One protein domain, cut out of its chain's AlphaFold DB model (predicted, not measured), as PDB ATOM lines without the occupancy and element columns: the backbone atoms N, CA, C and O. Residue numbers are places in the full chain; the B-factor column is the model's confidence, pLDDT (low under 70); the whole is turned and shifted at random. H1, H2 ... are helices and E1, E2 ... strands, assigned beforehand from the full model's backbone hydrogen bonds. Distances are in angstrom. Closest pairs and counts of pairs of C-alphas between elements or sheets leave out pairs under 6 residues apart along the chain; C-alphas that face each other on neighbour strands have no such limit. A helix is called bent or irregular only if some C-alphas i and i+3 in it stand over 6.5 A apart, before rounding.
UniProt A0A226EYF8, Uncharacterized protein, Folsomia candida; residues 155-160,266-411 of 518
ATOM      1  N   ILE A 155     125.806  91.239 107.471       97.50
ATOM      2  CA  ILE A 155     125.680  89.822 107.129       97.50
ATOM      3  C   ILE A 155     126.725  89.458 106.094       97.50
ATOM      4  O   ILE A 155     127.010  90.215 105.163       97.50
ATOM      5  N   THR A 156     127.291  88.272 106.243       97.31
ATOM      6  CA  THR A 156     128.237  87.719 105.282       97.31
ATOM      7  C   THR A 156     128.065  86.210 105.174       97.31
ATOM      8  O   THR A 156     127.649  85.536 106.114       97.31
ATOM      9  N   CYS A 157     128.381  85.683 103.996       96.50
ATOM     10  CA  CYS A 157     128.551  84.254 103.747       96.50
ATOM     11  C   CYS A 157     130.042  83.857 103.714       96.50
ATOM     12  O   CYS A 157     130.373  82.699 103.464       96.50
ATOM     13  N   ALA A 158     130.962  84.800 103.960       96.69
ATOM     14  CA  ALA A 158     132.396  84.542 103.999       96.69
ATOM     15  C   ALA A 158     132.769  83.681 105.211       96.69
ATOM     16  O   ALA A 158     132.398  83.987 106.347       96.69
ATOM     17  N   GLY A 159     133.527  82.608 104.971       93.81
ATOM     18  CA  GLY A 159     134.044  81.738 106.032       93.81
ATOM     19  C   GLY A 159     132.966  81.028 106.853       93.81
ATOM     20  O   GLY A 159     133.285  80.459 107.895       93.81
ATOM     21  N   VAL A 160     131.706  81.064 106.410       93.44
ATOM     22  CA  VAL A 160     130.609  80.390 107.095       93.44
ATOM     23  C   VAL A 160     130.821  78.891 106.956       93.44
ATOM     24  O   VAL A 160     130.675  78.317 105.880       93.44
ATOM     25  N   SER A 266     124.925  78.197 111.937       88.38
ATOM     26  CA  SER A 266     126.115  78.589 111.206       88.38
ATOM     27  C   SER A 266     126.799  79.733 111.943       88.38
ATOM     28  O   SER A 266     126.158  80.708 112.331       88.38
ATOM     29  N   THR A 267     128.103  79.591 112.149       89.69
ATOM     30  CA  THR A 267     128.939  80.629 112.754       89.69
ATOM     31  C   THR A 267     129.915  81.130 111.705       89.69
ATOM     32  O   THR A 267     130.399  80.366 110.864       89.69
ATOM     33  N   SER A 268     130.177  82.431 111.728       91.94
ATOM     34  CA  SER A 268     131.216  83.047 110.914       91.94
ATOM     35  C   SER A 268     132.431  83.325 111.801       91.94
ATOM     36  O   SER A 268     132.248  83.680 112.967       91.94
ATOM     37  N   PRO A 269     133.672  83.189 111.296       94.06
ATOM     38  CA  PRO A 269     134.845  83.693 112.006       94.06
ATOM     39  C   PRO A 269     134.833  85.225 112.131       94.06
ATOM     40  O   PRO A 269     135.592  85.761 112.933       94.06
ATOM     41  N   TYR A 270     133.990  85.908 111.347       95.81
ATOM     42  CA  TYR A 270     133.802  87.354 111.360       95.81
ATOM     43  C   TYR A 270     132.647  87.710 112.298       95.81
ATOM     44  O   TYR A 270     131.486  87.766 111.895       95.81
ATOM     45  N   THR A 271     132.969  87.910 113.570       94.88
ATOM     46  CA  THR A 271     132.012  88.263 114.614       94.88
ATOM     47  C   THR A 271     131.841  89.765 114.767       94.88
ATOM     48  O   THR A 271     130.758  90.184 115.130       94.88
ATOM     49  N   ASN A 272     132.841  90.595 114.470       95.88
ATOM     50  CA  ASN A 272     132.754  92.046 114.671       95.88
ATOM     51  C   ASN A 272     133.173  92.842 113.426       95.88
ATOM     52  O   ASN A 272     133.808  92.310 112.514       95.88
ATOM     53  N   PHE A 273     132.842  94.140 113.399       95.75
ATOM     54  CA  PHE A 273     133.233  95.029 112.296       95.75
ATOM     55  C   PHE A 273     134.757  95.124 112.128       95.75
ATOM     56  O   PHE A 273     135.237  95.191 111.001       95.75
ATOM     57  N   GLY A 274     135.510  95.035 113.235       95.06
ATOM     58  CA  GLY A 274     136.978  94.971 113.272       95.06
ATOM     59  C   GLY A 274     137.575  93.949 112.299       95.06
ATOM     60  O   GLY A 274     138.571  94.207 111.633       95.06
ATOM     61  N   GLN A 275     136.939  92.785 112.184       96.25
ATOM     62  CA  GLN A 275     137.439  91.657 111.396       96.25
ATOM     63  C   GLN A 275     137.088  91.732 109.903       96.25
ATOM     64  O   GLN A 275     137.618  90.943 109.119       96.25
ATOM     65  N   ILE A 276     136.220  92.663 109.495       96.56
ATOM     66  CA  ILE A 276     135.804  92.848 108.095       96.56
ATOM     67  C   ILE A 276     136.432  94.088 107.443       96.56
ATOM     68  O   ILE A 276     135.953  94.563 106.420       96.56
ATOM     69  N   GLU A 277     137.548  94.591 107.973       95.12
ATOM     70  CA  GLU A 277     138.269  95.750 107.420       95.12
ATOM     71  C   GLU A 277     138.696  95.565 105.950       95.12
ATOM     72  O   GLU A 277     138.826  96.524 105.194       95.12
ATOM     73  N   ASN A 278     138.929  94.329 105.504       96.38
ATOM     74  CA  ASN A 278     139.303  94.017 104.117       96.38
ATOM     75  C   ASN A 278     138.104  93.692 103.210       96.38
ATOM     76  O   ASN A 278     138.295  93.197 102.098       96.38
ATOM     77  N   PHE A 279     136.875  93.911 103.678       97.50
ATOM     78  CA  PHE A 279     135.678  93.536 102.938       97.50
ATOM     79  C   PHE A 279     135.197  94.682 102.052       97.50
ATOM     80  O   PHE A 279     135.305  95.857 102.390       97.50
ATOM     81  N   THR A 280     134.593  94.322 100.923       97.56
ATOM     82  CA  THR A 280     133.706  95.230 100.200       97.56
ATOM     83  C   THR A 280     132.350  95.225 100.899       97.56
ATOM     84  O   THR A 280     131.652  94.207 100.928       97.56
ATOM     85  N   LEU A 281     131.999  96.363 101.486       97.75
ATOM     86  CA  LEU A 281     130.745  96.604 102.176       97.75
ATOM     87  C   LEU A 281     129.682  97.016 101.160       97.75
ATOM     88  O   LEU A 281     129.866  97.959 100.397       97.75
ATOM     89  N   PHE A 282     128.556  96.320 101.162       97.56
ATOM     90  CA  PHE A 282     127.375  96.670 100.389       97.56
ATOM     91  C   PHE A 282     126.341  97.273 101.323       97.56
ATOM     92  O   PHE A 282     126.027  96.662 102.333       97.56
ATOM     93  N   SER A 283     125.782  98.432 101.004       97.25
ATOM     94  CA  SER A 283     124.823  99.095 101.892       97.25
ATOM     95  C   SER A 283     123.665  99.706 101.108       97.25
ATOM     96  O   SER A 283     123.861 100.099  99.952       97.25
ATOM     97  N   PRO A 284     122.440  99.736 101.665       95.75
ATOM     98  CA  PRO A 284     121.285 100.208 100.927       95.75
ATOM     99  C   PRO A 284     121.324 101.721 100.675       95.75
ATOM    100  O   PRO A 284     121.848 102.512 101.463       95.75
ATOM    101  N   VAL A 285     120.701 102.114  99.573       92.62
ATOM    102  CA  VAL A 285     120.284 103.482  99.268       92.62
ATOM    103  C   VAL A 285     118.786 103.535  99.515       92.62
ATOM    104  O   VAL A 285     118.008 102.938  98.771       92.62
ATOM    105  N   ILE A 286     118.381 104.178 100.609       83.19
ATOM    106  CA  ILE A 286     116.985 104.162 101.058       83.19
ATOM    107  C   ILE A 286     116.193 105.295 100.408       83.19
ATOM    108  O   ILE A 286     114.982 105.177 100.227       83.19
ATOM    109  N   ARG A 287     116.851 106.410 100.084       78.56
ATOM    110  CA  ARG A 287     116.160 107.591  99.575       78.56
ATOM    111  C   ARG A 287     115.787 107.442  98.100       78.56
ATOM    112  O   ARG A 287     116.634 107.120  97.269       78.56
ATOM    113  N   GLU A 288     114.522 107.720  97.794       77.56
ATOM    114  CA  GLU A 288     113.961 107.589  96.445       77.56
ATOM    115  C   GLU A 288     114.605 108.552  95.438       77.56
ATOM    116  O   GLU A 288     114.832 108.173  94.293       77.56
ATOM    117  N   ASP A 289     114.998 109.753  95.875       75.25
ATOM    118  CA  ASP A 289     115.728 110.732  95.055       75.25
ATOM    119  C   ASP A 289     117.070 110.189  94.537       75.25
ATOM    120  O   ASP A 289     117.548 110.594  93.478       75.25
ATOM    121  N   ARG A 290     117.667 109.231  95.253       80.12
ATOM    122  CA  ARG A 290     118.926 108.580  94.878       80.12
ATOM    123  C   ARG A 290     118.740 107.300  94.066       80.12
ATOM    124  O   ARG A 290     119.733 106.737  93.606       80.12
ATOM    125  N   LEU A 291     117.511 106.835  93.858       83.44
ATOM    126  CA  LEU A 291     117.258 105.680  92.992       83.44
ATOM    127  C   LEU A 291     117.495 106.011  91.515       83.44
ATOM    128  O   LEU A 291     117.871 105.129  90.753       83.44
ATOM    129  N   VAL A 292     117.421 107.289  91.133       86.06
ATOM    130  CA  VAL A 292     117.710 107.754  89.764       86.06
ATOM    131  C   VAL A 292     119.107 107.326  89.287       86.06
ATOM    132  O   VAL A 292     119.292 107.012  88.115       86.06
ATOM    133  N   TYR A 293     120.087 107.247  90.193       85.75
ATOM    134  CA  TYR A 293     121.450 106.796  89.883       85.75
ATOM    135  C   TYR A 293     121.548 105.289  89.594       85.75
ATOM    136  O   TYR A 293     122.510 104.842  88.976       85.75
ATOM    137  N   TYR A 294     120.575 104.491  90.044       82.81
ATOM    138  CA  TYR A 294     120.485 103.072  89.696       82.81
ATOM    139  C   TYR A 294     119.909 102.868  88.306       82.81
ATOM    140  O   TYR A 294     120.413 102.039  87.551       82.81
ATOM    141  N   ASP A 295     118.875 103.639  87.983       86.69
ATOM    142  CA  ASP A 295     118.187 103.538  86.700       86.69
ATOM    143  C   ASP A 295     119.026 104.161  85.575       86.69
ATOM    144  O   ASP A 295     118.981 103.712  84.430       86.69
ATOM    145  N   ASN A 296     119.841 105.168  85.907       89.69
ATOM    146  CA  ASN A 296     120.749 105.830  84.983       89.69
ATOM    147  C   ASN A 296     122.207 105.781  85.486       89.69
ATOM    148  O   ASN A 296     122.651 106.713  86.164       89.69
ATOM    149  N   PRO A 297     123.001 104.761  85.104       83.12
ATOM    150  CA  PRO A 297     124.400 104.656  85.521       83.12
ATOM    151  C   PRO A 297     125.281 105.803  84.998       83.12
ATOM    152  O   PRO A 297     126.344 106.058  85.563       83.12
ATOM    153  N   ALA A 298     124.853 106.533  83.958       87.62
ATOM    154  CA  ALA A 298     125.570 107.716  83.479       87.62
ATOM    155  C   ALA A 298     125.453 108.914  84.440       87.62
ATOM    156  O   ALA A 298     126.274 109.825  84.374       87.62
ATOM    157  N   ALA A 299     124.469 108.915  85.351       87.06
ATOM    158  CA  ALA A 299     124.316 109.953  86.370       87.06
ATOM    159  C   ALA A 299     125.348 109.837  87.512       87.06
ATOM    160  O   ALA A 299     125.501 110.777  88.292       87.06
ATOM    161  N   GLY A 300     126.058 108.707  87.615       87.50
ATOM    162  CA  GLY A 300     127.079 108.448  88.634       87.50
ATOM    163  C   GLY A 300     126.716 107.308  89.591       87.50
ATOM    164  O   GLY A 300     125.743 106.589  89.393       87.50
ATOM    165  N   GLU A 301     127.524 107.124  90.640       88.19
ATOM    166  CA  GLU A 301     127.306 106.082  91.653       88.19
ATOM    167  C   GLU A 301     126.495 106.632  92.835       88.19
ATOM    168  O   GLU A 301     126.843 107.653  93.434       88.19
ATOM    169  N   ALA A 302     125.420 105.933  93.204       91.31
ATOM    170  CA  ALA A 302     124.616 106.298  94.361       91.31
ATOM    171  C   ALA A 302     125.419 106.140  95.662       91.31
ATOM    172  O   ALA A 302     125.993 105.077  95.921       91.31
ATOM    173  N   ILE A 303     125.394 107.170  96.509       90.94
ATOM    174  CA  ILE A 303     126.029 107.149  97.831       90.94
ATOM    175  C   ILE A 303     125.105 106.407  98.816       90.94
ATOM    176  O   ILE A 303     123.979 106.877  99.038       90.94
ATOM    177  N   PRO A 304     125.545 105.279  99.409       93.44
ATOM    178  CA  PRO A 304     124.748 104.552 100.394       93.44
ATOM    179  C   PRO A 304     124.597 105.356 101.684       93.44
ATOM    180  O   PRO A 304     125.458 106.166 102.028       93.44
ATOM    181  N   ASP A 305     123.513 105.124 102.421       89.81
ATOM    182  CA  ASP A 305     123.194 105.950 103.592       89.81
ATOM    183  C   ASP A 305     124.219 105.796 104.723       89.81
ATOM    184  O   ASP A 305     124.560 106.784 105.376       89.81
ATOM    185  N   VAL A 306     124.810 104.602 104.869       94.38
ATOM    186  CA  VAL A 306     125.877 104.345 105.851       94.38
ATOM    187  C   VAL A 306     127.136 105.181 105.595       94.38
ATOM    188  O   VAL A 306     127.919 105.379 106.512       94.38
ATOM    189  N   ALA A 307     127.351 105.707 104.381       94.94
ATOM    190  CA  ALA A 307     128.531 106.522 104.084       94.94
ATOM    191  C   ALA A 307     128.588 107.790 104.953       94.94
ATOM    192  O   ALA A 307     129.667 108.196 105.374       94.94
ATOM    193  N   ILE A 308     127.424 108.381 105.253       90.12
ATOM    194  CA  ILE A 308     127.317 109.569 106.113       90.12
ATOM    195  C   ILE A 308     127.772 109.239 107.531       90.12
ATOM    196  O   ILE A 308     128.579 109.954 108.118       90.12
ATOM    197  N   ASP A 309     127.290 108.117 108.045       91.94
ATOM    198  CA  ASP A 309     127.651 107.621 109.363       91.94
ATOM    199  C   ASP A 309     129.136 107.226 109.443       91.94
ATOM    200  O   ASP A 309     129.811 107.526 110.425       91.94
ATOM    201  N   LEU A 310     129.683 106.622 108.383       94.56
ATOM    202  CA  LEU A 310     131.106 106.293 108.306       94.56
ATOM    203  C   LEU A 310     131.983 107.546 108.250       94.56
ATOM    204  O   LEU A 310     133.039 107.545 108.871       94.56
ATOM    205  N   TRP A 311     131.571 108.632 107.586       93.75
ATOM    206  CA  TRP A 311     132.357 109.877 107.607       93.75
ATOM    207  C   TRP A 311     132.499 110.411 109.028       93.75
ATOM    208  O   TRP A 311     133.580 110.846 109.421       93.75
ATOM    209  N   ASN A 312     131.428 110.305 109.812       89.44
ATOM    210  CA  ASN A 312     131.438 110.717 111.208       89.44
ATOM    211  C   ASN A 312     132.335 109.822 112.072       89.44
ATOM    212  O   ASN A 312     133.013 110.323 112.968       89.44
ATOM    213  N   ILE A 313     132.353 108.512 111.806       92.12
ATOM    214  CA  ILE A 313     133.239 107.568 112.500       92.12
ATOM    215  C   ILE A 313     134.702 107.802 112.120       92.12
ATOM    216  O   ILE A 313     135.552 107.765 113.005       92.12
ATOM    217  N   ALA A 314     134.995 108.048 110.842       94.00
ATOM    218  CA  ALA A 314     136.352 108.248 110.340       94.00
ATOM    219  C   ALA A 314     137.048 109.440 111.019       94.00
ATOM    220  O   ALA A 314     138.225 109.354 111.335       94.00
ATOM    221  N   GLY A 315     136.313 110.518 111.315       88.50
ATOM    222  CA  GLY A 315     136.844 111.658 112.077       88.50
ATOM    223  C   GLY A 315     136.923 111.446 113.596       88.50
ATOM    224  O   GLY A 315     137.395 112.316 114.316       88.50
ATOM    225  N   SER A 316     136.440 110.318 114.121       87.50
ATOM    226  CA  SER A 316     136.339 110.077 115.565       87.50
ATOM    227  C   SER A 316     137.451 109.167 116.099       87.50
ATOM    228  O   SER A 316     138.044 108.389 115.362       87.50
ATOM    229  N   HIS A 317     137.660 109.162 117.419       89.56
ATOM    230  CA  HIS A 317     138.566 108.225 118.110       89.56
ATOM    231  C   HIS A 317     137.963 106.815 118.297       89.56
ATOM    232  O   HIS A 317     138.342 106.076 119.206       89.56
ATOM    233  N   SER A 318     136.975 106.445 117.480       90.38
ATOM    234  CA  SER A 318     136.322 105.138 117.545       90.38
ATOM    235  C   SER A 318     137.284 104.023 117.112       90.38
ATOM    236  O   SER A 318     138.031 104.212 116.148       90.38
ATOM    237  N   PRO A 319     137.232 102.816 117.715       92.75
ATOM    238  CA  PRO A 319     138.017 101.664 117.250       92.75
ATOM    239  C   PRO A 319     137.687 101.244 115.806       92.75
ATOM    240  O   PRO A 319     138.397 100.428 115.223       92.75
ATOM    241  N   TYR A 320     136.614 101.787 115.223       94.81
ATOM    242  CA  TYR A 320     136.189 101.533 113.849       94.81
ATOM    243  C   TYR A 320     136.618 102.622 112.849       94.81
ATOM    244  O   TYR A 320     136.236 102.531 111.681       94.81
ATOM    245  N   ALA A 321     137.402 103.627 113.265       94.62
ATOM    246  CA  ALA A 321     137.855 104.723 112.399       94.62
ATOM    247  C   ALA A 321     138.572 104.214 111.136       94.62
ATOM    248  O   ALA A 321     138.168 104.561 110.030       94.62
ATOM    249  N   ASN A 322     139.520 103.281 111.280       95.50
ATOM    250  CA  ASN A 322     140.267 102.706 110.148       95.50
ATOM    251  C   ASN A 322     139.353 102.023 109.116       95.50
ATOM    252  O   ASN A 322     139.532 102.166 107.906       95.50
ATOM    253  N   ILE A 323     138.332 101.297 109.587       95.56
ATOM    254  CA  ILE A 323     137.353 100.641 108.710       95.56
ATOM    255  C   ILE A 323     136.540 101.687 107.961       95.56
ATOM    256  O   ILE A 323     136.286 101.522 106.770       95.56
ATOM    257  N   ALA A 324     136.135 102.752 108.648       96.06
ATOM    258  CA  ALA A 324     135.385 103.834 108.041       96.06
ATOM    259  C   ALA A 324     136.215 104.584 106.991       96.06
ATOM    260  O   ALA A 324     135.751 104.741 105.864       96.06
ATOM    261  N   GLU A 325     137.456 104.960 107.306       96.50
ATOM    262  CA  GLU A 325     138.385 105.595 106.363       96.50
ATOM    263  C   GLU A 325     138.591 104.741 105.112       96.50
ATOM    264  O   GLU A 325     138.467 105.224 103.983       96.50
ATOM    265  N   LYS A 326     138.832 103.443 105.302       96.38
ATOM    266  CA  LYS A 326     139.030 102.511 104.199       96.38
ATOM    267  C   LYS A 326     137.766 102.298 103.378       96.38
ATOM    268  O   LYS A 326     137.826 102.338 102.151       96.38
ATOM    269  N   ALA A 327     136.612 102.123 104.021       96.44
ATOM    270  CA  ALA A 327     135.322 102.032 103.338       96.44
ATOM    271  C   ALA A 327     135.057 103.273 102.468       96.44
ATOM    272  O   ALA A 327     134.528 103.159 101.361       96.44
ATOM    273  N   LEU A 328     135.482 104.447 102.942       96.62
ATOM    274  CA  LEU A 328     135.325 105.737 102.276       96.62
ATOM    275  C   LEU A 328     136.431 106.073 101.268       96.62
ATOM    276  O   LEU A 328     136.352 107.120 100.617       96.62
ATOM    277  N   GLN A 329     137.424 105.199 101.077       96.75
ATOM    278  CA  GLN A 329     138.469 105.397 100.079       96.75
ATOM    279  C   GLN A 329     137.857 105.490  98.675       96.75
ATOM    280  O   GLN A 329     137.094 104.620  98.241       96.75
ATOM    281  N   ARG A 330     138.203 106.553  97.942       95.31
ATOM    282  CA  ARG A 330     137.713 106.818  96.582       95.31
ATOM    283  C   ARG A 330     138.764 106.480  95.531       95.31
ATOM    284  O   ARG A 330     139.955 106.657  95.757       95.31
ATOM    285  N   SER A 331     138.301 106.031  94.369       94.69
ATOM    286  CA  SER A 331     139.104 105.861  93.158       94.69
ATOM    287  C   SER A 331     138.594 106.810  92.076       94.69
ATOM    288  O   SER A 331     137.381 106.981  91.916       94.69
ATOM    289  N   GLU A 332     139.514 107.439  91.345       91.88
ATOM    290  CA  GLU A 332     139.187 108.376  90.268       91.88
ATOM    291  C   GLU A 332     138.234 107.728  89.249       91.88
ATOM    292  O   GLU A 332     138.511 106.672  88.681       91.88
ATOM    293  N   GLY A 333     137.055 108.332  89.078       85.44
ATOM    294  CA  GLY A 333     136.022 107.880  88.140       85.44
ATOM    295  C   GLY A 333     135.226 106.627  88.538       85.44
ATOM    296  O   GLY A 333     134.255 106.311  87.858       85.44
ATOM    297  N   LYS A 334     135.577 105.920  89.624       83.50
ATOM    298  CA  LYS A 334     134.909 104.663  90.047       83.50
ATOM    299  C   LYS A 334     134.160 104.750  91.382       83.50
ATOM    300  O   LYS A 334     133.668 103.728  91.863       83.50
ATOM    301  N   GLY A 335     134.111 105.946  91.971       90.19
ATOM    302  CA  GLY A 335     133.467 106.207  93.255       90.19
ATOM    303  C   GLY A 335     134.198 105.542  94.423       90.19
ATOM    304  O   GLY A 335     135.430 105.554  94.478       90.19
ATOM    305  N   PHE A 336     133.453 105.006  95.387       93.38
ATOM    306  CA  PHE A 336     134.035 104.365  96.571       93.38
ATOM    307  C   PHE A 336     134.552 102.964  96.232       93.38
ATOM    308  O   PHE A 336     133.865 102.183  95.573       93.38
ATOM    309  N   VAL A 337     135.761 102.622  96.680       93.94
ATOM    310  CA  VAL A 337     136.402 101.335  96.355       93.94
ATOM    311  C   VAL A 337     135.763 100.197  97.148       93.94
ATOM    312  O   VAL A 337     135.332  99.203  96.562       93.94
ATOM    313  N   TYR A 338     135.664 100.368  98.468       96.62
ATOM    314  CA  TYR A 338     135.231  99.322  99.397       96.62
ATOM    315  C   TYR A 338     133.790  99.484  99.879       96.62
ATOM    316  O   TYR A 338     133.275  98.573 100.515       96.62
ATOM    317  N   LEU A 339     133.117 100.592  99.567       97.25
ATOM    318  CA  LEU A 339     131.720 100.820  99.927       97.25
ATOM    319  C   LEU A 339     130.856 100.917  98.671       97.25
ATOM    320  O   LEU A 339     130.900 101.899  97.941       97.25
ATOM    321  N   LYS A 340     130.050  99.893  98.419       96.19
ATOM    322  CA  LYS A 340     129.166  99.806  97.259       96.19
ATOM    323  C   LYS A 340     127.717  99.959  97.675       96.19
ATOM    324  O   LYS A 340     127.285  99.456  98.710       96.19
ATOM    325  N   SER A 341     126.940 100.643  96.850       95.38
ATOM    326  CA  SER A 341     125.514 100.757  97.097       95.38
ATOM    327  C   SER A 341     124.753  99.511  96.616       95.38
ATOM    328  O   SER A 341     125.170  98.791  95.691       95.38
ATOM    329  N   LEU A 342     123.598  99.287  97.244       95.38
ATOM    330  CA  LEU A 342     122.508  98.438  96.770       95.38
ATOM    331  C   LEU A 342     121.179  99.194  96.871       95.38
ATOM    332  O   LEU A 342     121.021 100.067  97.715       95.38
ATOM    333  N   ALA A 343     120.200  98.824  96.056       94.25
ATOM    334  CA  ALA A 343     118.842  99.351  96.144       94.25
ATOM    335  C   ALA A 343     117.876  98.205  96.458       94.25
ATOM    336  O   ALA A 343     117.938  97.157  95.817       94.25
ATOM    337  N   TYR A 344     116.980  98.399  97.432       94.12
ATOM    338  CA  TYR A 344     116.044  97.348  97.855       94.12
ATOM    339  C   TYR A 344     115.095  96.894  96.746       94.12
ATOM    340  O   TYR A 344     114.703  95.731  96.727       94.12
ATOM    341  N   GLN A 345     114.769  97.798  95.819       93.56
ATOM    342  CA  GLN A 345     113.887  97.539  94.678       93.56
ATOM    343  C   GLN A 345     114.428  96.478  93.716       93.56
ATOM    344  O   GLN A 345     113.663  95.903  92.950       93.56
ATOM    345  N   TYR A 346     115.728  96.179  93.790       93.38
ATOM    346  CA  TYR A 346     116.397  95.214  92.928       93.38
ATOM    347  C   TYR A 346     117.017  94.079  93.760       93.38
ATOM    348  O   TYR A 346     118.238  94.046  93.946       93.38
ATOM    349  N   PRO A 347     116.218  93.113  94.260       94.88
ATOM    350  CA  PRO A 347     116.736  91.956  94.995       94.88
ATOM    351  C   PRO A 347     117.799  91.171  94.217       94.88
ATOM    352  O   PRO A 347     118.766  90.675  94.796       94.88
ATOM    353  N   SER A 348     117.692  91.143  92.886       94.12
ATOM    354  CA  SER A 348     118.697  90.567  91.986       94.12
ATOM    355  C   SER A 348     120.091  91.178  92.168       94.12
ATOM    356  O   SER A 348     121.082  90.467  92.019       94.12
ATOM    357  N   HIS A 349     120.208  92.456  92.549       92.81
ATOM    358  CA  HIS A 349     121.497  93.087  92.839       92.81
ATOM    359  C   HIS A 349     122.106  92.565  94.136       92.81
ATOM    360  O   HIS A 349     123.317  92.349  94.191       92.81
ATOM    361  N   PHE A 350     121.288  92.331  95.164       94.94
ATOM    362  CA  PHE A 350     121.752  91.678  96.386       94.94
ATOM    363  C   PHE A 350     122.300  90.285  96.046       94.94
ATOM    364  O   PHE A 350     123.458  89.979  96.334       94.94
ATOM    365  N   MET A 351     121.513  89.486  95.318       94.06
ATOM    366  CA  MET A 351     121.878  88.123  94.924       94.06
ATOM    367  C   MET A 351     123.135  88.097  94.050       94.06
ATOM    368  O   MET A 351     124.101  87.405  94.370       94.06
ATOM    369  N   GLY A 352     123.162  88.886  92.977       94.50
ATOM    370  CA  GLY A 352     124.248  88.902  92.002       94.50
ATOM    371  C   GLY A 352     125.559  89.466  92.550       94.50
ATOM    372  O   GLY A 352     126.629  89.000  92.161       94.50
ATOM    373  N   LYS A 353     125.516  90.431  93.480       95.44
ATOM    374  CA  LYS A 353     126.743  91.025  94.032       95.44
ATOM    375  C   LYS A 353     127.302  90.236  95.217       95.44
ATOM    376  O   LYS A 353     128.525  90.061  95.273       95.44
ATOM    377  N   LEU A 354     126.459  89.730  96.124       95.44
ATOM    378  CA  LEU A 354     126.917  89.019  97.327       95.44
ATOM    379  C   LEU A 354     127.150  87.514  97.121       95.44
ATOM    380  O   LEU A 354     128.074  86.968  97.718       95.44
ATOM    381  N   THR A 355     126.372  86.840  96.270       93.56
ATOM    382  CA  THR A 355     126.353  85.363  96.223       93.56
ATOM    383  C   THR A 355     127.519  84.725  95.462       93.56
ATOM    384  O   THR A 355     128.110  83.793  96.010       93.56
ATOM    385  N   PRO A 356     127.890  85.146  94.232       92.06
ATOM    386  CA  PRO A 356     128.799  84.365  93.384       92.06
ATOM    387  C   PRO A 356     130.171  84.140  94.024       92.06
ATOM    388  O   PRO A 356     130.656  83.017  94.055       92.06
ATOM    389  N   ASN A 357     130.713  85.182  94.660       89.00
ATOM    390  CA  ASN A 357     131.981  85.160  95.385       89.00
ATOM    391  C   ASN A 357     131.770  85.789  96.759       89.00
ATOM    392  O   ASN A 357     132.014  86.982  96.933       89.00
ATOM    393  N   CYS A 358     131.290  84.985  97.708       90.75
ATOM    394  CA  CYS A 358     131.059  85.389  99.097       90.75
ATOM    395  C   CYS A 358     132.323  85.890  99.816       90.75
ATOM    396  O   CYS A 358     132.215  86.537 100.852       90.75
ATOM    397  N   GLY A 359     133.517  85.580  99.295       90.50
ATOM    398  CA  GLY A 359     134.785  86.004  99.884       90.50
ATOM    399  C   GLY A 359     134.905  87.527  99.944       90.50
ATOM    400  O   GLY A 359     134.734  88.200  98.930       90.50
ATOM    401  N   ASN A 360     135.214  88.048 101.135       96.12
ATOM    402  CA  ASN A 360     135.447  89.469 101.420       96.12
ATOM    403  C   ASN A 360     134.286  90.397 101.028       96.12
ATOM    404  O   ASN A 360     134.509  91.537 100.625       96.12
ATOM    405  N   LYS A 361     133.041  89.926 101.130       97.50
ATOM    406  CA  LYS A 361     131.847  90.751 100.917       97.50
ATOM    407  C   LYS A 361     130.943  90.690 102.132       97.50
ATOM    408  O   LYS A 361     130.697  89.613 102.679       97.50
ATOM    409  N   ALA A 362     130.438  91.841 102.543       97.75
ATOM    410  CA  ALA A 362     129.466  91.941 103.621       97.75
ATOM    411  C   ALA A 362     128.373  92.923 103.219       97.75
ATOM    412  O   ALA A 362     128.654  93.951 102.612       97.75
ATOM    413  N   TYR A 363     127.129  92.602 103.547       98.00
ATOM    414  CA  TYR A 363     126.034  93.555 103.456       98.00
ATOM    415  C   TYR A 363     125.862  94.235 104.811       98.00
ATOM    416  O   TYR A 363     125.779  93.537 105.816       98.00
ATOM    417  N   VAL A 364     125.827  95.564 104.833       97.81
ATOM    418  CA  VAL A 364     125.785  96.416 106.023       97.81
ATOM    419  C   VAL A 364     124.522  97.265 105.996       97.81
ATOM    420  O   VAL A 364     124.272  98.017 105.050       97.81
ATOM    421  N   ASP A 365     123.746  97.176 107.067       97.38
ATOM    422  CA  ASP A 365     122.503  97.917 107.264       97.38
ATOM    423  C   ASP A 365     122.246  98.066 108.772       97.38
ATOM    424  O   ASP A 365     122.983  97.536 109.606       97.38
ATOM    425  N   THR A 366     121.213  98.814 109.138       95.38
ATOM    426  CA  THR A 366     120.709  98.878 110.508       95.38
ATOM    427  C   THR A 366     120.444  97.479 111.050       95.38
ATOM    428  O   THR A 366     119.992  96.581 110.330       95.38
ATOM    429  N   ARG A 367     120.730  97.285 112.337       95.62
ATOM    430  CA  ARG A 367     120.594  96.000 113.019       95.62
ATOM    431  C   ARG A 367     119.210  95.384 112.811       95.62
ATOM    432  O   ARG A 367     119.114  94.200 112.503       95.62
ATOM    433  N   GLU A 368     118.152  96.183 112.926       93.25
ATOM    434  CA  GLU A 368     116.779  95.701 112.779       93.25
ATOM    435  C   GLU A 368     116.480  95.226 111.350       93.25
ATOM    436  O   GLU A 368     115.735  94.265 111.153       93.25
ATOM    437  N   ASN A 369     117.058  95.879 110.337       94.94
ATOM    438  CA  ASN A 369     116.915  95.449 108.949       94.94
ATOM    439  C   ASN A 369     117.709  94.171 108.678       94.94
ATOM    440  O   ASN A 369     117.193  93.275 108.015       94.94
ATOM    441  N   ILE A 370     118.923  94.055 109.222       96.81
ATOM    442  CA  ILE A 370     119.741  92.843 109.117       96.81
ATOM    443  C   ILE A 370     119.002  91.630 109.687       96.81
ATOM    444  O   ILE A 370     118.891  90.616 108.998       96.81
ATOM    445  N   GLU A 371     118.424  91.749 110.887       94.38
ATOM    446  CA  GLU A 371     117.644  90.677 111.522       94.38
ATOM    447  C   GLU A 371     116.452  90.236 110.643       94.38
ATOM    448  O   GLU A 371     116.134  89.049 110.570       94.38
ATOM    449  N   ARG A 372     115.827  91.168 109.906       93.31
ATOM    450  CA  ARG A 372     114.707  90.884 108.985       93.31
ATOM    451  C   ARG A 372     115.135  90.343 107.621       93.31
ATOM    452  O   ARG A 372     114.358  89.619 107.001       93.31
ATOM    453  N   ILE A 373     116.305  90.735 107.119       95.19
ATOM    454  CA  ILE A 373     116.829  90.329 105.804       95.19
ATOM    455  C   ILE A 373     117.483  88.950 105.892       95.19
ATOM    456  O   ILE A 373     117.402  88.181 104.939       95.19
ATOM    457  N   LEU A 374     118.105  88.614 107.025       95.31
ATOM    458  CA  LEU A 374     118.892  87.395 107.207       95.31
ATOM    459  C   LEU A 374     118.146  86.093 106.823       95.31
ATOM    460  O   LEU A 374     118.731  85.294 106.077       95.31
ATOM    461  N   PRO A 375     116.882  85.862 107.247       92.94
ATOM    462  CA  PRO A 375     116.151  84.655 106.863       92.94
ATOM    463  C   PRO A 375     115.878  84.601 105.356       92.94
ATOM    464  O   PRO A 375     116.097  83.570 104.724       92.94
ATOM    465  N   TRP A 376     115.462  85.727 104.767       94.12
ATOM    466  CA  TRP A 376     115.190  85.838 103.332       94.12
ATOM    467  C   TRP A 376     116.460  85.634 102.494       94.12
ATOM    468  O   TRP A 376     116.455  84.849 101.550       94.12
ATOM    469  N   ALA A 377     117.569  86.271 102.877       95.25
ATOM    470  CA  ALA A 377     118.841  86.175 102.166       95.25
ATOM    471  C   ALA A 377     119.339  84.727 102.093       95.25
ATOM    472  O   ALA A 377     119.798  84.284 101.039       95.25
ATOM    473  N   SER A 378     119.205  83.971 103.186       94.06
ATOM    474  CA  SER A 378     119.613  82.565 103.210       94.06
ATOM    475  C   SER A 378     118.674  81.668 102.397       94.06
ATOM    476  O   SER A 378     119.139  80.773 101.694       94.06
ATOM    477  N   ALA A 379     117.364  81.933 102.447       92.62
ATOM    478  CA  ALA A 379     116.363  81.166 101.709       92.62
ATOM    479  C   ALA A 379     116.500  81.329 100.186       92.62
ATOM    480  O   ALA A 379     116.485  80.340  99.461       92.62
ATOM    481  N   VAL A 380     116.675  82.562  99.699       92.19
ATOM    482  CA  VAL A 380     116.688  82.845  98.254       92.19
ATOM    483  C   VAL A 380     118.027  82.502  97.598       92.19
ATOM    484  O   VAL A 380     118.056  82.060  96.453       92.19
ATOM    485  N   THR A 381     119.150  82.658  98.305       92.06
ATOM    486  CA  THR A 381     120.474  82.322  97.742       92.06
ATOM    487  C   THR A 381     120.815  80.836  97.804       92.06
ATOM    488  O   THR A 381     121.745  80.401  97.121       92.06
ATOM    489  N   GLY A 382     120.161  80.077  98.691       91.94
ATOM    490  CA  GLY A 382     120.590  78.732  99.081       91.94
ATOM    491  C   GLY A 382     121.928  78.693  99.840       91.94
ATOM    492  O   GLY A 382     122.425  77.609 100.143       91.94
ATOM    493  N   LYS A 383     122.535  79.848 100.153       93.44
ATOM    494  CA  LYS A 383     123.756  79.961 100.961       93.44
ATOM    495  C   LYS A 383     123.397  80.436 102.356       93.44
ATOM    496  O   LYS A 383     122.567  81.319 102.520       93.44
ATOM    497  N   VAL A 384     124.066  79.904 103.373       94.00
ATOM    498  CA  VAL A 384     123.832  80.370 104.741       94.00
ATOM    499  C   VAL A 384     124.561  81.691 104.962       94.00
ATOM    500  O   VAL A 384     125.791  81.745 104.919       94.00
ATOM    501  N   PHE A 385     123.798  82.750 105.207       95.75
ATOM    502  CA  PHE A 385     124.334  84.012 105.697       95.75
ATOM    503  C   PHE A 385     124.369  83.981 107.220       95.75
ATOM    504  O   PHE A 385     123.508  83.388 107.869       95.75
ATOM    505  N   VAL A 386     125.378  84.625 107.794       95.88
ATOM    506  CA  VAL A 386     125.505  84.803 109.239       95.88
ATOM    507  C   VAL A 386     125.660  86.292 109.507       95.88
ATOM    508  O   VAL A 386     126.355  86.992 108.768       95.88
ATOM    509  N   GLN A 387     124.972  86.777 110.535       96.56
ATOM    510  CA  GLN A 387     125.126  88.148 111.006       96.56
ATOM    511  C   GLN A 387     126.345  88.286 111.919       96.56
ATOM    512  O   GLN A 387     126.680  87.342 112.635       96.56
ATOM    513  N   GLY A 388     126.960  89.467 111.934       95.25
ATOM    514  CA  GLY A 388     127.953  89.823 112.944       95.25
ATOM    515  C   GLY A 388     127.381  89.670 114.358       95.25
ATOM    516  O   GLY A 388     126.203  89.957 114.614       95.25
ATOM    517  N   GLU A 389     128.214  89.187 115.274       94.56
ATOM    518  CA  GLU A 389     127.943  89.187 116.710       94.56
ATOM    519  C   GLU A 389     128.316  90.552 117.326       94.56
ATOM    520  O   GLU A 389     128.760  91.482 116.655       94.56
ATOM    521  N   ARG A 390     128.087  90.716 118.631       88.56
ATOM    522  CA  ARG A 390     128.447  91.960 119.324       88.56
ATOM    523  C   ARG A 390     129.974  92.110 119.431       88.56
ATOM    524  O   ARG A 390     130.656  91.099 119.611       88.56
ATOM    525  N   PRO A 391     130.507  93.346 119.439       90.94
ATOM    526  CA  PRO A 391     129.797  94.637 119.404       90.94
ATOM    527  C   PRO A 391     129.312  95.063 118.005       90.94
ATOM    528  O   PRO A 391     129.972  94.804 116.999       90.94
ATOM    529  N   TYR A 392     128.158  95.737 117.963       93.00
ATOM    530  CA  TYR A 392     127.614  96.352 116.746       93.00
ATOM    531  C   TYR A 392     128.393  97.624 116.386       93.00
ATOM    532  O   TYR A 392     129.046  98.216 117.245       93.00
ATOM    533  N   LEU A 393     128.297  98.071 115.131       93.56
ATOM    534  CA  LEU A 393     128.850  99.366 114.742       93.56
ATOM    535  C   LEU A 393     127.906 100.468 115.221       93.56
ATOM    536  O   LEU A 393     126.882 100.753 114.594       93.56
ATOM    537  N   GLU A 394     128.253 101.063 116.350       91.56
ATOM    538  CA  GLU A 394     127.578 102.231 116.901       91.56
ATOM    539  C   GLU A 394     128.086 103.473 116.167       91.56
ATOM    540  O   GLU A 394     129.228 103.895 116.340       91.56
ATOM    541  N   THR A 395     127.252 104.039 115.291       83.31
ATOM    542  CA  THR A 395     127.639 105.215 114.492       83.31
ATOM    543  C   THR A 395     127.309 106.536 115.168       83.31
ATOM    544  O   THR A 395     127.800 107.584 114.754       83.31
ATOM    545  N   GLY A 396     126.500 106.486 116.223       78.31
ATOM    546  CA  GLY A 396     126.172 107.627 117.059       78.31
ATOM    547  C   GLY A 396     124.733 107.632 117.542       78.31
ATOM    548  O   GLY A 396     123.913 106.760 117.231       78.31
ATOM    549  N   GLN A 397     124.433 108.657 118.329       80.31
ATOM    550  CA  GLN A 397     123.093 108.910 118.828       80.31
ATOM    551  C   GLN A 397     122.313 109.694 117.771       80.31
ATOM    552  O   GLN A 397     122.689 110.795 117.387       80.31
ATOM    553  N   LYS A 398     121.190 109.152 117.303       79.69
ATOM    554  CA  LYS A 398     120.142 109.939 116.653       79.69
ATOM    555  C   LYS A 398     119.505 110.837 117.698       79.69
ATOM    556  O   LYS A 398     119.029 110.364 118.733       79.69
ATOM    557  N   GLY A 399     119.447 112.121 117.387       77.75
ATOM    558  CA  GLY A 399     118.879 113.112 118.274       77.75
ATOM    559  C   GLY A 399     118.640 114.438 117.584       77.75
ATOM    560  O   GLY A 399     118.948 114.610 116.405       77.75
ATOM    561  N   TRP A 400     118.065 115.370 118.328       78.12
ATOM    562  CA  TRP A 400     117.971 116.753 117.884       78.12
ATOM    563  C   TRP A 400     119.211 117.500 118.342       78.12
ATOM    564  O   TRP A 400     119.593 117.398 119.506       78.12
ATOM    565  N   ILE A 401     119.818 118.251 117.428       74.88
ATOM    566  CA  ILE A 401     120.861 119.215 117.758       74.88
ATOM    567  C   ILE A 401     120.277 120.597 117.531       74.88
ATOM    568  O   ILE A 401     119.788 120.900 116.442       74.88
ATOM    569  N   TRP A 402     120.372 121.431 118.552       72.75
ATOM    570  CA  TRP A 402     120.047 122.842 118.485       72.75
ATOM    571  C   TRP A 402     121.344 123.620 118.636       72.75
ATOM    572  O   TRP A 402     122.011 123.505 119.660       72.75
ATOM    573  N   SER A 403     121.720 124.379 117.605       72.69
ATOM    574  CA  SER A 403     122.899 125.245 117.633       72.69
ATOM    575  C   SER A 403     122.486 126.695 117.356       72.69
ATOM    576  O   SER A 403     122.055 126.997 116.241       72.69
ATOM    577  N   PRO A 404     122.628 127.608 118.331       62.56
ATOM    578  CA  PRO A 404     122.327 129.027 118.177       62.56
ATOM    579  C   PRO A 404     123.437 129.749 117.409       62.56
ATOM    580  O   PRO A 404     123.255 130.876 116.983       62.56
ATOM    581  N   VAL A 405     124.581 129.109 117.145       57.00
ATOM    582  CA  VAL A 405     125.634 129.717 116.313       57.00
ATOM    583  C   VAL A 405     125.145 129.936 114.875       57.00
ATOM    584  O   VAL A 405     125.591 130.857 114.199       57.00
ATOM    585  N   ALA A 406     124.188 129.132 114.405       54.91
ATOM    586  CA  ALA A 406     123.615 129.290 113.070       54.91
ATOM    587  C   ALA A 406     122.592 130.437 112.973       54.91
ATOM    588  O   ALA A 406     122.203 130.818 111.869       54.91
ATOM    589  N   GLN A 407     122.086 130.939 114.099       53.44
ATOM    590  CA  GLN A 407     120.916 131.808 114.143       53.44
ATOM    591  C   GLN A 407     121.065 132.716 115.358       53.44
ATOM    592  O   GLN A 407     120.976 132.207 116.464       53.44
ATOM    593  N   ASN A 408     121.238 134.027 115.165       58.56
ATOM    594  CA  ASN A 408     121.264 135.078 116.204       58.56
ATOM    595  C   ASN A 408     119.973 135.150 117.078       58.56
ATOM    596  O   ASN A 408     119.517 136.235 117.429       58.56
ATOM    597  N   GLY A 409     119.315 134.027 117.352       63.25
ATOM    598  CA  GLY A 409     118.107 133.883 118.140       63.25
ATOM    599  C   GLY A 409     118.406 133.784 119.631       63.25
ATOM    600  O   GLY A 409     119.494 133.398 120.055       63.25
ATOM    601  N   ASP A 410     117.397 134.143 120.419       66.69
ATOM    602  CA  ASP A 410     117.448 134.120 121.876       66.69
ATOM    603  C   ASP A 410     117.557 132.666 122.394       66.69
ATOM    604  O   ASP A 410     116.646 131.863 122.148       66.69
ATOM    605  N   PRO A 411     118.634 132.298 123.119       73.75
ATOM    606  CA  PRO A 411     118.812 130.952 123.666       73.75
ATOM    607  C   PRO A 411     117.689 130.542 124.634       73.75
ATOM    608  O   PRO A 411     117.420 129.349 124.779       73.75
TER     609      PRO A 411
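Overview. This is residues 155 to 160 and 266 to 411 of the 518 residues of an uncharacterized protein of Folsomia candida (UniProt A0A226EYF8). A small twisted sheet of three parallel strands, E2 E1 E3, lies in the middle of the body, with H5 covering one face and the helical hairpin H3 and H4 only grazing the sheet. H6 follows directly on E3, and E4 leads into a long tail, of which residues 404 to 410 stick out. The printed part has 152 residues, with six named helices and four named strands in the order H1 E1 H2 H3 H4 E2 H5 E3 H6 E4; the class is mixed, and under half of the residues are in named elements. The whole is compact, with a radius of gyration of the C-alphas of 17.0 A, yet elongated in outline at 60 by 38 by 31 A.

Along the chain. Find C-alpha 280 at (133.706, 95.230, 100.200), where E1, residues 280 to 284, begins and runs 13.4 A. Beside it look for E2, residues 339 to 342, and E3, residues 361 to 366, 16.8 A long. The helices are H1, 273 to 276; H2, 292 to 295; H3, 306 to 314, 12.0 A; H4, 321 to 327; H5, 347 to 354, 10.8 A; and H6, 367 to 381, 20.5 A. E4, residues 393 to 402, spans 25.4 A and ends at C-alpha 402, (120.047, 122.842, 118.485).

Arrangement. Start at E1, the inner strand: N 340 and O 281 of E2 and E1 are 2.8 A apart, and N 364 and O 282 of E3 and E1 are 2.7 A apart, within hydrogen-bond range. E1, H2 H3 H4, E2 is a strand-helix-strand unit, two parallel neighbour strands with helices between; E2, H5, E3 is a split one, with E1 between its strands and a right-handed crossover. H5 lies over E1 at a height over the sheet of 9.7 A, along the strands. H3 and H4 form a hairpin and touch, closest at the C-alphas of Ala 314 and Ala 321, 4.4 A, at a steep tilt of 39 degrees, opposite ways. H1 and H4 only just touch, with 3 pairs of C-alphas within 8 A, closest at Gly 274 and Ile 323, 7.3 A. H5 and H6 are close but not clearly touching, about perpendicular at 88 degrees; their closest C-alphas, Met 351 and Thr 381, are 6.6 A apart. H2 touches no helix. E4 pairs with no named strand and bends by 51 degrees at residue 399; its C-alpha 395 is 5.7 A from C-alpha 309 of H3, their closest pair. Every O i to N i+4 pair is within hydrogen-bond range in H3, H4 and H5, against 9 of 11 in H6, which is only just irregular, with C-alphas 372 and 375 6.7 A apart; H1 and H2 are too short for such a pair.

Size, cuts and confidence. The farthest C-alphas, of Gly 382 and Asp 410, are 60.0 A apart. Residues 161 to 265 are cut out, with 6.4 A between C-alphas 160 and 266. The links H4 to E2 and H6 to E4 are long. Mean pLDDT of the printed part is 90.3; residues 404 to 410 are under 70.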